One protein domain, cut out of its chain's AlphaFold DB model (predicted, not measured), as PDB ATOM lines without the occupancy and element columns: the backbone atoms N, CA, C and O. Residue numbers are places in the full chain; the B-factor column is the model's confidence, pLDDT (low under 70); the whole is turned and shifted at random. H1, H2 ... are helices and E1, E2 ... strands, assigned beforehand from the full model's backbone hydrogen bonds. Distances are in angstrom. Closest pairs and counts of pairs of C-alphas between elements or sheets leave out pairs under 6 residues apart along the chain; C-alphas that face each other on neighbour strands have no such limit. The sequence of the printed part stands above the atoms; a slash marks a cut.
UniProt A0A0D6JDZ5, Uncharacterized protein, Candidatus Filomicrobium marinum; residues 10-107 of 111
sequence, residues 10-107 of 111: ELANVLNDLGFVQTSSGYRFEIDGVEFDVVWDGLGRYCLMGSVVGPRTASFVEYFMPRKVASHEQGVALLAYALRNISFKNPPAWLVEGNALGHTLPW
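AT A GLANCE: This is residues 10 to 107 of the 111 residues of an uncharacterized protein of Candidatus Filomicrobium marinum (UniProt A0A0D6JDZ5). Look first for one twisted sheet, a wall of four strands in the order E1, E2, E3, E4, with H1 and H2 covering one face and no named helix on the other. H3 packs on H2, crosswise to it, and stays off the sheet, while E3 and E4 form a long hairpin. The printed part has 98 residues, with three named helices and four named strands in the order H1, E1, E2, E3, E4, H2, H3; the class is mixed, helices and strands. The sheet is antiparallel throughout, and the whole is compact, with a radius of gyration of the C-alphas of 12.8 A and spans of 39 by 31 by 23 A.

HOW THE PARTS SIT: Begin with the sheet of E1, residues 26 to 31, E2, residues 34 to 40, E3, residues 45 to 54, and E4, residues 57 to 66. It is a meander, each strand the antiparallel neighbour of the one before, and E1 and E4 are its edge strands. In the hairpin of E1 and E2, at 163 degrees, find N 29 and O 36 within hydrogen-bond range at 2.9 A. In the hairpin of E2 and E3, at 162 degrees, look at N 37 and O 49, 2.8 A apart. In the hairpin of E3 and E4, at 170 degrees, look at N 50 and O 61, 3.0 A, and N 61 and O 50, 2.8 A. Residues 21 to 22 pair with residues 27 to 28 of E1, antiparallel. Now find H2, residues 72 to 82, on the sheet at a height of 10.2 A. It lies over E4 and runs along the strands, at 20 degrees to E4 on the local plane; their closest C-alphas, Tyr 63 and Ala 82, are 5.9 A apart. H1, residues 11 to 17, is on the same face at a height of 8.8 A, only just over E2, with 3 of its 7 C-alphas falling on that strand. H1 and H2 touch, about perpendicular at 84 degrees, with the C-alphas of Val 14 and His 72 closest at 6.1 A. H3, residues 93 to 100, is not on the sheet; it touches H2, about perpendicular at 86 degrees, with the C-alphas of Ala 77 and Gly 98 closest at 4.1 A. H1 and H3 are apart. In H1, H2 and H3 every O i to N i+4 pair is within hydrogen-bond range.

IN THESE COORDINATES: Find C-alpha 11 at (171.783, 150.619, 182.478), where H1 begins. E3 starts at C-alpha 45, (171.505, 153.437, 191.572), and runs 29.3 A; E4 runs 28.9 A. E2 is 20.0 A long, E1 17.2 A and H2 15.5 A. H3 ends at C-alpha 100, (183.154, 135.879, 180.198).

THE WHOLE: The two C-alphas farthest apart, those of Pro 55 and Ala 70, are 39.5 A from each other. The printed part has no cut, and no link is long. Mean pLDDT of the printed part is 92.2; look for the values under 70 at residues 56 to 57.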
ATOM      1  N   GLU A  10     173.201 154.210 179.665       95.75
ATOM      2  CA  GLU A  10     172.197 154.018 180.719       95.75
ATOM      3  C   GLU A  10     171.952 152.517 180.917       95.75
ATOM      4  O   GLU A  10     171.657 151.804 179.957       95.75
ATOM      5  N   LEU A  11     172.015 152.034 182.163       96.06
ATOM      6  CA  LEU A  11     171.783 150.619 182.478       96.06
ATOM      7  C   LEU A  11     170.372 150.170 182.064       96.06
ATOM      8  O   LEU A  11     170.181 149.024 181.682       96.06
ATOM      9  N   ALA A  12     169.408 151.092 182.062       96.25
ATOM     10  CA  ALA A  12     168.072 150.885 181.513       96.25
ATOM     11  C   ALA A  12     168.082 150.336 180.074       96.25
ATOM     12  O   ALA A  12     167.302 149.444 179.759       96.25
ATOM     13  N   ASN A  13     168.978 150.834 179.212       96.81
ATOM     14  CA  ASN A  13     169.074 150.362 177.829       96.81
ATOM     15  C   ASN A  13     169.570 148.916 177.789       96.81
ATOM     16  O   ASN A  13     168.973 148.089 177.115       96.81
ATOM     17  N   VAL A  14     170.585 148.603 178.601       97.69
ATOM     18  CA  VAL A  14     171.103 147.237 178.745       97.69
ATOM     19  C   VAL A  14     169.998 146.296 179.232       97.69
ATOM     20  O   VAL A  14     169.790 145.245 178.648       97.69
ATOM     21  N   LEU A  15     169.236 146.676 180.262       97.56
ATOM     22  CA  LEU A  15     168.131 145.858 180.779       97.56
ATOM     23  C   LEU A  15     167.091 145.545 179.691       97.56
ATOM     24  O   LEU A  15     166.705 144.386 179.538       97.56
ATOM     25  N   ASN A  16     166.682 146.551 178.913       97.19
ATOM     26  CA  ASN A  16     165.746 146.365 177.802       97.19
ATOM     27  C   ASN A  16     166.299 145.407 176.736       97.19
ATOM     28  O   ASN A  16     165.594 144.490 176.318       97.19
ATOM     29  N   ASP A  17     167.563 145.578 176.344       97.31
ATOM     30  CA  ASP A  17     168.218 144.738 175.333       97.31
ATOM     31  C   ASP A  17     168.366 143.278 175.799       97.31
ATOM     32  O   ASP A  17     168.294 142.344 175.000       97.31
ATOM     33  N   LEU A  18     168.507 143.065 177.110       96.94
ATOM     34  CA  LEU A  18     168.577 141.744 177.739       96.94
ATOM     35  C   LEU A  18     167.210 141.071 177.942       96.94
ATOM     36  O   LEU A  18     167.149 139.939 178.431       96.94
ATOM     37  N   GLY A  19     166.120 141.744 177.567       96.56
ATOM     38  CA  GLY A  19     164.761 141.222 177.677       96.56
ATOM     39  C   GLY A  19     164.124 141.409 179.053       96.56
ATOM     40  O   GLY A  19     163.135 140.738 179.354       96.56
ATOM     41  N   PHE A  20     164.649 142.304 179.896       96.94
ATOM     42  CA  PHE A  20     163.919 142.726 181.088       96.94
ATOM     43  C   PHE A  20     162.683 143.524 180.667       96.94
ATOM     44  O   PHE A  20     162.746 144.426 179.832       96.94
ATOM     45  N   VAL A  21     161.550 143.221 181.287       97.12
ATOM     46  CA  VAL A  21     160.277 143.888 181.027       97.12
ATOM     47  C   VAL A  21     160.146 145.090 181.951       97.12
ATOM     48  O   VAL A  21     160.254 144.961 183.169       97.12
ATOM     49  N   GLN A  22     159.890 146.268 181.387       96.44
ATOM     50  CA  GLN A  22     159.637 147.472 182.172       96.44
ATOM     51  C   GLN A  22     158.306 147.364 182.938       96.44
ATOM     52  O   GLN A  22     157.278 146.976 182.381       96.44
ATOM     53  N   THR A  23     158.315 147.740 184.216       94.75
ATOM     54  CA  THR A  23     157.146 147.764 185.107       94.75
ATOM     55  C   THR A  23     156.904 149.179 185.645       94.75
ATOM     56  O   THR A  23     157.656 150.111 185.357       94.75
ATOM     57  N   SER A  24     155.857 149.369 186.455       90.88
ATOM     58  CA  SER A  24     155.605 150.653 187.131       90.88
ATOM     59  C   SER A  24     156.666 151.015 188.178       90.88
ATOM     60  O   SER A  24     156.792 152.188 188.526       90.88
ATOM     61  N   SER A  25     157.422 150.034 188.680       87.38
ATOM     62  CA  SER A  25     158.420 150.194 189.746       87.38
ATOM     63  C   SER A  25     159.871 150.040 189.272       87.38
ATOM     64  O   SER A  25     160.791 150.278 190.057       87.38
ATOM     65  N   GLY A  26     160.100 149.672 188.008       94.62
ATOM     66  CA  GLY A  26     161.438 149.457 187.462       94.62
ATOM     67  C   GLY A  26     161.429 148.464 186.309       94.62
ATOM     68  O   GLY A  26     160.764 148.691 185.300       94.62
ATOM     69  N   TYR A  27     162.175 147.374 186.458       97.44
ATOM     70  CA  TYR A  27     162.266 146.295 185.479       97.44
ATOM     71  C   TYR A  27     162.105 144.940 186.155       97.44
ATOM     72  O   TYR A  27     162.474 144.785 187.316       97.44
ATOM     73  N   ARG A  28     161.600 143.956 185.418       96.88
ATOM     74  CA  ARG A  28     161.455 142.578 185.874       96.88
ATOM     75  C   ARG A  28     162.020 141.602 184.857       96.88
ATOM     76  O   ARG A  28     161.867 141.800 183.656       96.88
ATOM     77  N   PHE A  29     162.626 140.530 185.339       95.88
ATOM     78  CA  PHE A  29     163.082 139.420 184.514       95.88
ATOM     79  C   PHE A  29     162.807 138.096 185.213       95.88
ATOM     80  O   PHE A  29     162.939 137.999 186.431       95.88
ATOM     81  N   GLU A  30     162.432 137.084 184.440       92.69
ATOM     82  CA  GLU A  30     162.184 135.737 184.944       92.69
ATOM     83  C   GLU A  30     163.104 134.742 184.238       92.69
ATOM     84  O   GLU A  30     163.263 134.767 183.018       92.69
ATOM     85  N   ILE A  31     163.708 133.848 185.016       91.62
ATOM     86  CA  ILE A  31     164.580 132.784 184.523       91.62
ATOM     87  C   ILE A  31     164.439 131.562 185.422       91.62
ATOM     88  O   ILE A  31     164.574 131.658 186.640       91.62
ATOM     89  N   ASP A  32     164.170 130.403 184.819       88.44
ATOM     90  CA  ASP A  32     163.963 129.132 185.529       88.44
ATOM     91  C   ASP A  32     162.944 129.234 186.693       88.44
ATOM     92  O   ASP A  32     163.092 128.576 187.724       88.44
ATOM     93  N   GLY A  33     161.902 130.064 186.538       85.88
ATOM     94  CA  GLY A  33     160.870 130.293 187.558       85.88
ATOM     95  C   GLY A  33     161.309 131.181 188.728       85.88
ATOM     96  O   GLY A  33     160.624 131.226 189.749       85.88
ATOM     97  N   VAL A  34     162.450 131.862 188.608       87.94
ATOM     98  CA  VAL A  34     162.929 132.862 189.567       87.94
ATOM     99  C   VAL A  34     162.673 134.252 189.004       87.94
ATOM    100  O   VAL A  34     163.164 134.580 187.924       87.94
ATOM    101  N   GLU A  35     161.952 135.074 189.762       92.50
ATOM    102  CA  GLU A  35     161.742 136.484 189.443       92.50
ATOM    103  C   GLU A  35     162.858 137.361 190.026       92.50
ATOM    104  O   GLU A  35     163.256 137.224 191.190       92.50
ATOM    105  N   PHE A  36     163.326 138.295 189.205       94.69
ATOM    106  CA  PHE A  36     164.239 139.363 189.580       94.69
ATOM    107  C   PHE A  36     163.587 140.706 189.292       94.69
ATOM    108  O   PHE A  36     163.144 140.953 188.170       94.69
ATOM    109  N   ASP A  37     163.584 141.587 190.283       96.31
ATOM    110  CA  ASP A  37     163.170 142.975 190.142       96.31
ATOM    111  C   ASP A  37     164.408 143.876 190.157       96.31
ATOM    112  O   ASP A  37     165.316 143.709 190.968       96.31
ATOM    113  N   VAL A  38     164.450 144.860 189.264       96.88
ATOM    114  CA  VAL A  38     165.467 145.910 189.243       96.88
ATOM    115  C   VAL A  38     164.771 147.238 189.475       96.88
ATOM    116  O   VAL A  38     164.092 147.762 188.592       96.88
ATOM    117  N   VAL A  39     164.935 147.784 190.675       96.25
ATOM    118  CA  VAL A  39     164.242 148.994 191.126       96.25
ATOM    119  C   VAL A  39     165.206 150.162 191.254       96.25
ATOM    120  O   VAL A  39     166.386 149.992 191.558       96.25
ATOM    121  N   TRP A  40     164.713 151.371 191.009       91.62
ATOM    122  CA  TRP A  40     165.487 152.584 191.249       91.62
ATOM    123  C   TRP A  40     165.521 152.902 192.747       91.62
ATOM    124  O   TRP A  40     164.466 153.023 193.365       91.62
ATOM    125  N   ASP A  41     166.711 153.078 193.330       88.38
ATOM    126  CA  ASP A  41     166.860 153.319 194.775       88.38
ATOM    127  C   ASP A  41     166.626 154.783 195.193       88.38
ATOM    128  O   ASP A  41     166.677 155.109 196.376       88.38
ATOM    129  N   GLY A  42     166.393 155.687 194.236       83.44
ATOM    130  CA  GLY A  42     166.224 157.120 194.497       83.44
ATOM    131  C   GLY A  42     167.531 157.881 194.758       83.44
ATOM    132  O   GLY A  42     167.526 159.110 194.720       83.44
ATOM    133  N   LEU A  43     168.651 157.181 194.959       86.81
ATOM    134  CA  LEU A  43     169.959 157.730 195.332       86.81
ATOM    135  C   LEU A  43     170.982 157.685 194.191       86.81
ATOM    136  O   LEU A  43     172.158 157.975 194.403       86.81
ATOM    137  N   GLY A  44     170.557 157.339 192.975       87.69
ATOM    138  CA  GLY A  44     171.446 157.293 191.815       87.69
ATOM    139  C   GLY A  44     171.791 155.885 191.329       87.69
ATOM    140  O   GLY A  44     172.651 155.759 190.452       87.69
ATOM    141  N   ARG A  45     171.166 154.832 191.874       93.25
ATOM    142  CA  ARG A  45     171.505 153.437 191.572       93.25
ATOM    143  C   ARG A  45     170.265 152.598 191.285       93.25
ATOM    144  O   ARG A  45     169.155 152.890 191.724       93.25
ATOM    145  N   TYR A  46     170.491 151.509 190.571       95.19
ATOM    146  CA  TYR A  46     169.544 150.411 190.486       95.19
ATOM    147  C   TYR A  46     169.855 149.383 191.571       95.19
ATOM    148  O   TYR A  46     171.021 149.101 191.836       95.19
ATOM    149  N   CYS A  47     168.828 148.808 192.181       96.50
ATOM    150  CA  CYS A  47     168.937 147.655 193.059       96.50
ATOM    151  C   CYS A  47     168.309 146.456 192.350       96.50
ATOM    152  O   CYS A  47     167.111 146.474 192.075       96.50
ATOM    153  N   LEU A  48     169.118 145.446 192.027       96.06
ATOM    154  CA  LEU A  48     168.631 144.146 191.580       96.06
ATOM    155  C   LEU A  48     168.331 143.294 192.806       96.06
ATOM    156  O   LEU A  48     169.205 143.088 193.648       96.06
ATOM    157  N   MET A  49     167.110 142.787 192.870       95.19
ATOM    158  CA  MET A  49     166.593 141.958 193.944       95.19
ATOM    159  C   MET A  49     165.992 140.681 193.369       95.19
ATOM    160  O   MET A  49     165.308 140.720 192.352       95.19
ATOM    161  N   GLY A  50     166.213 139.549 194.023       91.62
ATOM    162  CA  GLY A  50     165.587 138.286 193.637       91.62
ATOM    163  C   GLY A  50     165.708 137.247 194.737       91.62
ATOM    164  O   GLY A  50     166.665 137.258 195.516       91.62
ATOM    165  N   SER A  51     164.744 136.336 194.813       84.88
ATOM    166  CA  SER A  51     164.768 135.239 195.782       84.88
ATOM    167  C   SER A  51     164.598 133.898 195.088       84.88
ATOM    168  O   SER A  51     163.603 133.669 194.408       84.88
ATOM    169  N   VAL A  52     165.545 132.993 195.312       80.94
ATOM    170  CA  VAL A  52     165.472 131.601 194.864       80.94
ATOM    171  C   VAL A  52     165.064 130.748 196.056       80.94
ATOM    172  O   VAL A  52     165.846 130.592 196.997       80.94
ATOM    173  N   VAL A  53     163.858 130.180 196.019       74.88
ATOM    174  CA  VAL A  53     163.371 129.246 197.044       74.88
ATOM    175  C   VAL A  53     163.240 127.856 196.429       74.88
ATOM    176  O   VAL A  53     162.356 127.591 195.623       74.88
ATOM    177  N   GLY A  54     164.143 126.960 196.815       70.75
ATOM    178  CA  GLY A  54     164.124 125.543 196.462       70.75
ATOM    179  C   GLY A  54     163.931 124.645 197.692       70.75
ATOM    180  O   GLY A  54     164.000 125.122 198.824       70.75
ATOM    181  N   PRO A  55     163.770 123.320 197.509       72.50
ATOM    182  CA  PRO A  55     163.488 122.380 198.603       72.50
ATOM    183  C   PRO A  55     164.525 122.359 199.740       72.50
ATOM    184  O   PRO A  55     164.223 121.901 200.839       72.50
ATOM    185  N   ARG A  56     165.765 122.793 199.474       69.50
ATOM    186  CA  ARG A  56     166.879 122.820 200.441       69.50
ATOM    187  C   ARG A  56     167.712 124.104 200.396       69.50
ATOM    188  O   ARG A  56     168.746 124.176 201.051       69.50
ATOM    189  N   THR A  57     167.303 125.092 199.609       66.94
ATOM    190  CA  THR A  57     168.089 126.305 199.354       66.94
ATOM    191  C   THR A  57     167.170 127.510 199.345       66.94
ATOM    192  O   THR A  57     166.261 127.577 198.526       66.94
ATOM    193  N   ALA A  58     167.438 128.466 200.225       76.31
ATOM    194  CA  ALA A  58     166.927 129.821 200.114       76.31
ATOM    195  C   ALA A  58     168.125 130.713 199.793       76.31
ATOM    196  O   ALA A  58     169.068 130.777 200.581       76.31
ATOM    197  N   SER A  59     168.122 131.338 198.621       82.19
ATOM    198  CA  SER A  59     169.123 132.332 198.244       82.19
ATOM    199  C   SER A  59     168.425 133.652 197.984       82.19
ATOM    200  O   SER A  59     167.362 133.687 197.366       82.19
ATOM    201  N   PHE A  60     169.023 134.728 198.470       87.88
ATOM    202  CA  PHE A  60     168.565 136.083 198.230       87.88
ATOM    203  C   PHE A  60     169.683 136.831 197.525       87.88
ATOM    204  O   PHE A  60     170.844 136.766 197.939       87.88
ATOM    205  N   VAL A  61     169.328 137.517 196.449       91.12
ATOM    206  CA  VAL A  61     170.219 138.436 195.762       91.12
ATOM    207  C   VAL A  61     169.717 139.836 196.009       91.12
ATOM    208  O   VAL A  61     168.559 140.140 195.755       91.12
ATOM    209  N   GLU A  62     170.630 140.669 196.482       94.50
ATOM    210  CA  GLU A  62     170.506 142.114 196.520       94.50
ATOM    211  C   GLU A  62     171.827 142.682 196.018       94.50
ATOM    212  O   GLU A  62     172.900 142.371 196.548       94.50
ATOM    213  N   TYR A  63     171.765 143.462 194.945       95.62
ATOM    214  CA  TYR A  63     172.953 144.019 194.326       95.62
ATOM    215  C   TYR A  63     172.697 145.419 193.776       95.62
ATOM    216  O   TYR A  63     171.818 145.629 192.940       95.62
ATOM    217  N   PHE A  64     173.506 146.378 194.223       95.31
ATOM    218  CA  PHE A  64     173.425 147.765 193.778       95.31
ATOM    219  C   PHE A  64     174.315 147.996 192.560       95.31
ATOM    220  O   PHE A  64     175.519 147.747 192.593       95.31
ATOM    221  N   MET A  65     173.719 148.531 191.501       95.06
ATOM    222  CA  MET A  65     174.363 148.835 190.228       95.06
ATOM    223  C   MET A  65     174.281 150.333 189.941       95.06
ATOM    224  O   MET A  65     173.283 150.977 190.279       95.06
ATOM    225  N   PRO A  66     175.304 150.923 189.305       94.56
ATOM    226  CA  PRO A  66     175.241 152.322 188.921       94.56
ATOM    227  C   PRO A  66     174.157 152.536 187.858       94.56
ATOM    228  O   PRO A  66     173.879 151.660 187.041       94.56
ATOM    229  N   ARG A  67     173.571 153.736 187.825       94.81
ATOM    230  CA  ARG A  67     172.644 154.128 186.751       94.81
ATOM    231  C   ARG A  67     173.285 154.059 185.363       94.81
ATOM    232  O   ARG A  67     172.617 153.740 184.385       94.81
ATOM    233  N   LYS A  68     174.567 154.414 185.292       95.19
ATOM    234  CA  LYS A  68     175.346 154.532 184.063       95.19
ATOM    235  C   LYS A  68     176.578 153.645 184.132       95.19
ATOM    236  O   LYS A  68     177.214 153.561 185.180       95.19
ATOM    237  N   VAL A  69     176.915 153.032 183.009       94.62
ATOM    238  CA  VAL A  69     178.083 152.160 182.828       94.62
ATOM    239  C   VAL A  69     178.917 152.651 181.645       94.62
ATOM    240  O   VAL A  69     178.415 153.394 180.801       94.62
ATOM    241  N   ALA A  70     180.190 152.269 181.581       94.56
ATOM    242  CA  ALA A  70     181.112 152.718 180.535       94.56
ATOM    243  C   ALA A  70     180.778 152.136 179.149       94.56
ATOM    244  O   ALA A  70     181.061 152.756 178.128       94.56
ATOM    245  N   SER A  71     180.164 150.950 179.099       95.88
ATOM    246  CA  SER A  71     179.741 150.309 177.854       95.88
ATOM    247  C   SER A  71     178.591 149.329 178.087       95.88
ATOM    248  O   SER A  71     178.288 148.971 179.231       95.88
ATOM    249  N   HIS A  72     177.965 148.871 177.002       96.44
ATOM    250  CA  HIS A  72     176.932 147.838 177.071       96.44
ATOM    251  C   HIS A  72     177.494 146.543 177.682       96.44
ATOM    252  O   HIS A  72     176.907 145.988 178.608       96.44
ATOM    253  N   GLU A  73     178.683 146.119 177.249       96.94
ATOM    254  CA  GLU A  73     179.387 144.930 177.747       96.94
ATOM    255  C   GLU A  73     179.650 145.001 179.253       96.94
ATOM    256  O   GLU A  73     179.478 144.003 179.951       96.94
ATOM    257  N   GLN A  74     180.020 146.177 179.775       96.06
ATOM    258  CA  GLN A  74     180.179 146.365 181.218       96.06
ATOM    259  C   GLN A  74     178.843 146.221 181.960       96.06
ATOM    260  O   GLN A  74     178.809 145.652 183.051       96.06
ATOM    261  N   GLY A  75     177.739 146.701 181.379       96.81
ATOM    262  CA  GLY A  75     176.398 146.498 181.929       96.81
ATOM    263  C   GLY A  75     176.012 145.019 182.005       96.81
ATOM    264  O   GLY A  75     175.575 144.554 183.059       96.81
ATOM    265  N   VAL A  76     176.250 144.259 180.930       97.81
ATOM    266  CA  VAL A  76     176.009 142.804 180.898       97.81
ATOM    267  C   VAL A  76     176.893 142.079 181.923       97.81
ATOM    268  O   VAL A  76     176.403 141.240 182.679       97.81
ATOM    269  N   ALA A  77     178.176 142.442 182.015       97.38
ATOM    270  CA  ALA A  77     179.103 141.873 182.992       97.38
ATOM    271  C   ALA A  77     178.674 142.149 184.442       97.38
ATOM    272  O   ALA A  77     178.753 141.258 185.287       97.38
ATOM    273  N   LEU A  78     178.192 143.361 184.742       96.75
ATOM    274  CA  LEU A  78     177.687 143.728 186.070       96.75
ATOM    275  C   LEU A  78     176.468 142.895 186.470       96.75
ATOM    276  O   LEU A  78     176.423 142.391 187.593       96.75
ATOM    277  N   LEU A  79     175.513 142.713 185.556       96.56
ATOM    278  CA  LEU A  79     174.328 141.886 185.796       96.56
ATOM    279  C   LEU A  79     174.700 140.416 186.003       96.56
ATOM    280  O   LEU A  79     174.231 139.789 186.953       96.56
ATOM    281  N   ALA A  80     175.599 139.874 185.180       96.69
ATOM    282  CA  ALA A  80     176.090 138.511 185.360       96.69
ATOM    283  C   ALA A  80     176.815 138.338 186.704       96.69
ATOM    284  O   ALA A  80     176.555 137.389 187.447       96.69
ATOM    285  N   TYR A  81     177.654 139.308 187.077       96.19
ATOM    286  CA  TYR A  81     178.332 139.315 188.367       96.19
ATOM    287  C   TYR A  81     177.351 139.385 189.546       96.19
ATOM    288  O   TYR A  81     177.569 138.708 190.555       96.19
ATOM    289  N   ALA A  82     176.267 140.160 189.437       94.62
ATOM    290  CA  ALA A  82     175.220 140.237 190.458       94.62
ATOM    291  C   ALA A  82     174.585 138.863 190.735       94.62
ATOM    292  O   ALA A  82     174.290 138.534 191.883       94.62
ATOM    293  N   LEU A  83     174.457 138.031 189.699       93.56
ATOM    294  CA  LEU A  83     173.829 136.711 189.758       93.56
ATOM    295  C   LEU A  83     174.817 135.546 189.955       93.56
ATOM    296  O   LEU A  83     174.389 134.397 190.013       93.56
ATOM    297  N   ARG A  84     176.125 135.804 190.108       91.69
ATOM    298  CA  ARG A  84     177.197 134.779 190.101       91.69
ATOM    299  C   ARG A  84     177.062 133.638 191.120       91.69
ATOM    300  O   ARG A  84     177.687 132.598 190.958       91.69
ATOM    301  N   ASN A  85     176.293 133.847 192.188       88.06
ATOM    302  CA  ASN A  85     176.080 132.856 193.249       88.06
ATOM    303  C   ASN A  85     174.787 132.045 193.059       88.06
ATOM    304  O   ASN A  85     174.462 131.209 193.901       88.06
ATOM    305  N   ILE A  86     174.034 132.296 191.986       88.06
ATOM    306  CA  ILE A  86     172.835 131.537 191.646       88.06
ATOM    307  C   ILE A  86     173.187 130.518 190.567       88.06
ATOM    308  O   ILE A  86     173.778 130.843 189.541       88.06
ATOM    309  N   SER A  87     172.799 129.268 190.803       87.31
ATOM    310  CA  SER A  87     172.872 128.215 189.793       87.31
ATOM    311  C   SER A  87     171.560 128.158 189.020       87.31
ATOM    312  O   SER A  87     170.516 127.866 189.601       87.31
ATOM    313  N   PHE A  88     171.631 128.413 187.717       88.00
ATOM    314  CA  PHE A  88     170.503 128.293 186.795       88.00
ATOM    315  C   PHE A  88     170.604 126.979 186.022       88.00
ATOM    316  O   PHE A  88     171.700 126.539 185.669       88.00
ATOM    317  N   LYS A  89     169.461 126.346 185.758       89.88
ATOM    318  CA  LYS A  89     169.381 125.129 184.947       89.88
ATOM    319  C   LYS A  89     169.585 125.459 183.470       89.88
ATOM    320  O   LYS A  89     170.282 124.716 182.785       89.88
ATOM    321  N   ASN A  90     169.001 126.561 183.004       90.69
ATOM    322  CA  ASN A  90     169.105 127.037 181.629       90.69
ATOM    323  C   ASN A  90     169.449 128.537 181.629       90.69
ATOM    324  O   ASN A  90     168.561 129.375 181.450       90.69
ATOM    325  N   PRO A  91     170.722 128.910 181.857       93.62
ATOM    326  CA  PRO A  91     171.112 130.314 181.835       93.62
ATOM    327  C   PRO A  91     170.882 130.930 180.439       93.62
ATOM    328  O   PRO A  91     171.232 130.298 179.438       93.62
ATOM    329  N   PRO A  92     170.331 132.155 180.335       95.00
ATOM    330  CA  PRO A  92     170.184 132.863 179.074       95.00
ATOM    331  C   PRO A  92     171.564 133.208 178.514       95.00
ATOM    332  O   PRO A  92     172.533 133.358 179.263       95.00
ATOM    333  N   ALA A  93     171.642 133.377 177.192       96.31
ATOM    334  CA  ALA A  93     172.903 133.624 176.487       96.31
ATOM    335  C   ALA A  93     173.691 134.797 177.090       96.31
ATOM    336  O   ALA A  93     174.875 134.657 177.385       96.31
ATOM    337  N   TRP A  94     173.006 135.900 177.400       96.62
ATOM    338  CA  TRP A  94     173.638 137.083 177.981       96.62
ATOM    339  C   TRP A  94     174.301 136.829 179.334       96.62
ATOM    340  O   TRP A  94     175.298 137.468 179.658       96.62
ATOM    341  N   LEU A  95     173.774 135.902 180.140       96.12
ATOM    342  CA  LEU A  95     174.355 135.578 181.439       96.12
ATOM    343  C   LEU A  95     175.663 134.804 181.248       96.12
ATOM    344  O   LEU A  95     176.645 135.049 181.949       96.12
ATOM    345  N   VAL A  96     175.697 133.899 180.268       96.31
ATOM    346  CA  VAL A  96     176.911 133.166 179.883       96.31
ATOM    347  C   VAL A  96     177.963 134.126 179.323       96.31
ATOM    348  O   VAL A  96     179.114 134.095 179.756       96.31
ATOM    349  N   GLU A  97     177.563 135.018 178.417       96.56
ATOM    350  CA  GLU A  97     178.432 136.040 177.826       96.56
ATOM    351  C   GLU A  97     178.970 137.011 178.884       96.56
ATOM    352  O   GLU A  97     180.176 137.235 178.972       96.56
ATOM    353  N   GLY A  98     178.101 137.529 179.753       96.44
ATOM    354  CA  GLY A  98     178.469 138.443 180.832       96.44
ATOM    355  C   GLY A  98     179.495 137.857 181.797       96.44
ATOM    356  O   GLY A  98     180.415 138.561 182.215       96.44
ATOM    357  N   ASN A  99     179.409 136.558 182.097       95.19
ATOM    358  CA  ASN A  99     180.409 135.874 182.920       95.19
ATOM    359  C   ASN A  99     181.805 135.861 182.266       95.19
ATOM    360  O   ASN A  99     182.811 135.969 182.969       95.19
ATOM    361  N   ALA A 100     181.888 135.782 180.933       95.81
ATOM    362  CA  ALA A 100     183.154 135.879 180.198       95.81
ATOM    363  C   ALA A 100     183.693 137.324 180.125       95.81
ATOM    364  O   ALA A 100     184.895 137.548 179.961       95.81
ATOM    365  N   LEU A 101     182.818 138.315 180.305       95.62
ATOM    366  CA  LEU A 101     183.144 139.740 180.285       95.62
ATOM    367  C   LEU A 101     183.631 140.278 181.640       95.62
ATOM    368  O   LEU A 101     183.775 141.483 181.792       95.62
ATOM    369  N   GLY A 102     183.962 139.433 182.623       91.56
ATOM    370  CA  GLY A 102     184.397 139.888 183.956       91.56
ATOM    371  C   GLY A 102     185.590 140.865 183.962       91.56
ATOM    372  O   GLY A 102     185.741 141.662 184.885       91.56
ATOM    373  N   HIS A 103     186.417 140.871 182.914       92.69
ATOM    374  CA  HIS A 103     187.515 141.826 182.743       92.69
ATOM    375  C   HIS A 103     187.046 143.276 182.500       92.69
ATOM    376  O   HIS A 103     187.818 144.200 182.733       92.69
ATOM    377  N   THR A 104     185.797 143.491 182.074       93.38
ATOM    378  CA  THR A 104     185.214 144.826 181.849       93.38
ATOM    379  C   THR A 104     184.651 145.454 183.127       93.38
ATOM    380  O   THR A 104     184.280 146.631 183.127       93.38
ATOM    381  N   LEU A 105     184.578 144.694 184.227       93.00
ATOM    382  CA  LEU A 105     184.044 145.184 185.496       93.00
ATOM    383  C   LEU A 105     184.892 146.351 186.036       93.00
ATOM    384  O   LEU A 105     186.118 146.320 185.913       93.00
ATOM    385  N   PRO A 106     184.280 147.353 186.699       86.75
ATOM    386  CA  PRO A 106     184.991 148.563 187.129       86.75
ATOM    387  C   PRO A 106     186.216 148.307 188.021       86.75
ATOM    388  O   PRO A 106     187.186 149.056 187.986       86.75
ATOM    389  N   TRP A 107     186.183 147.240 188.822       88.94
ATOM    390  CA  TRP A 107     187.270 146.860 189.729       88.94
ATOM    391  C   TRP A 107     188.315 145.930 189.097       88.94
ATOM    392  O   TRP A 107     189.334 145.648 189.725       88.94
TER     393      TRP A 107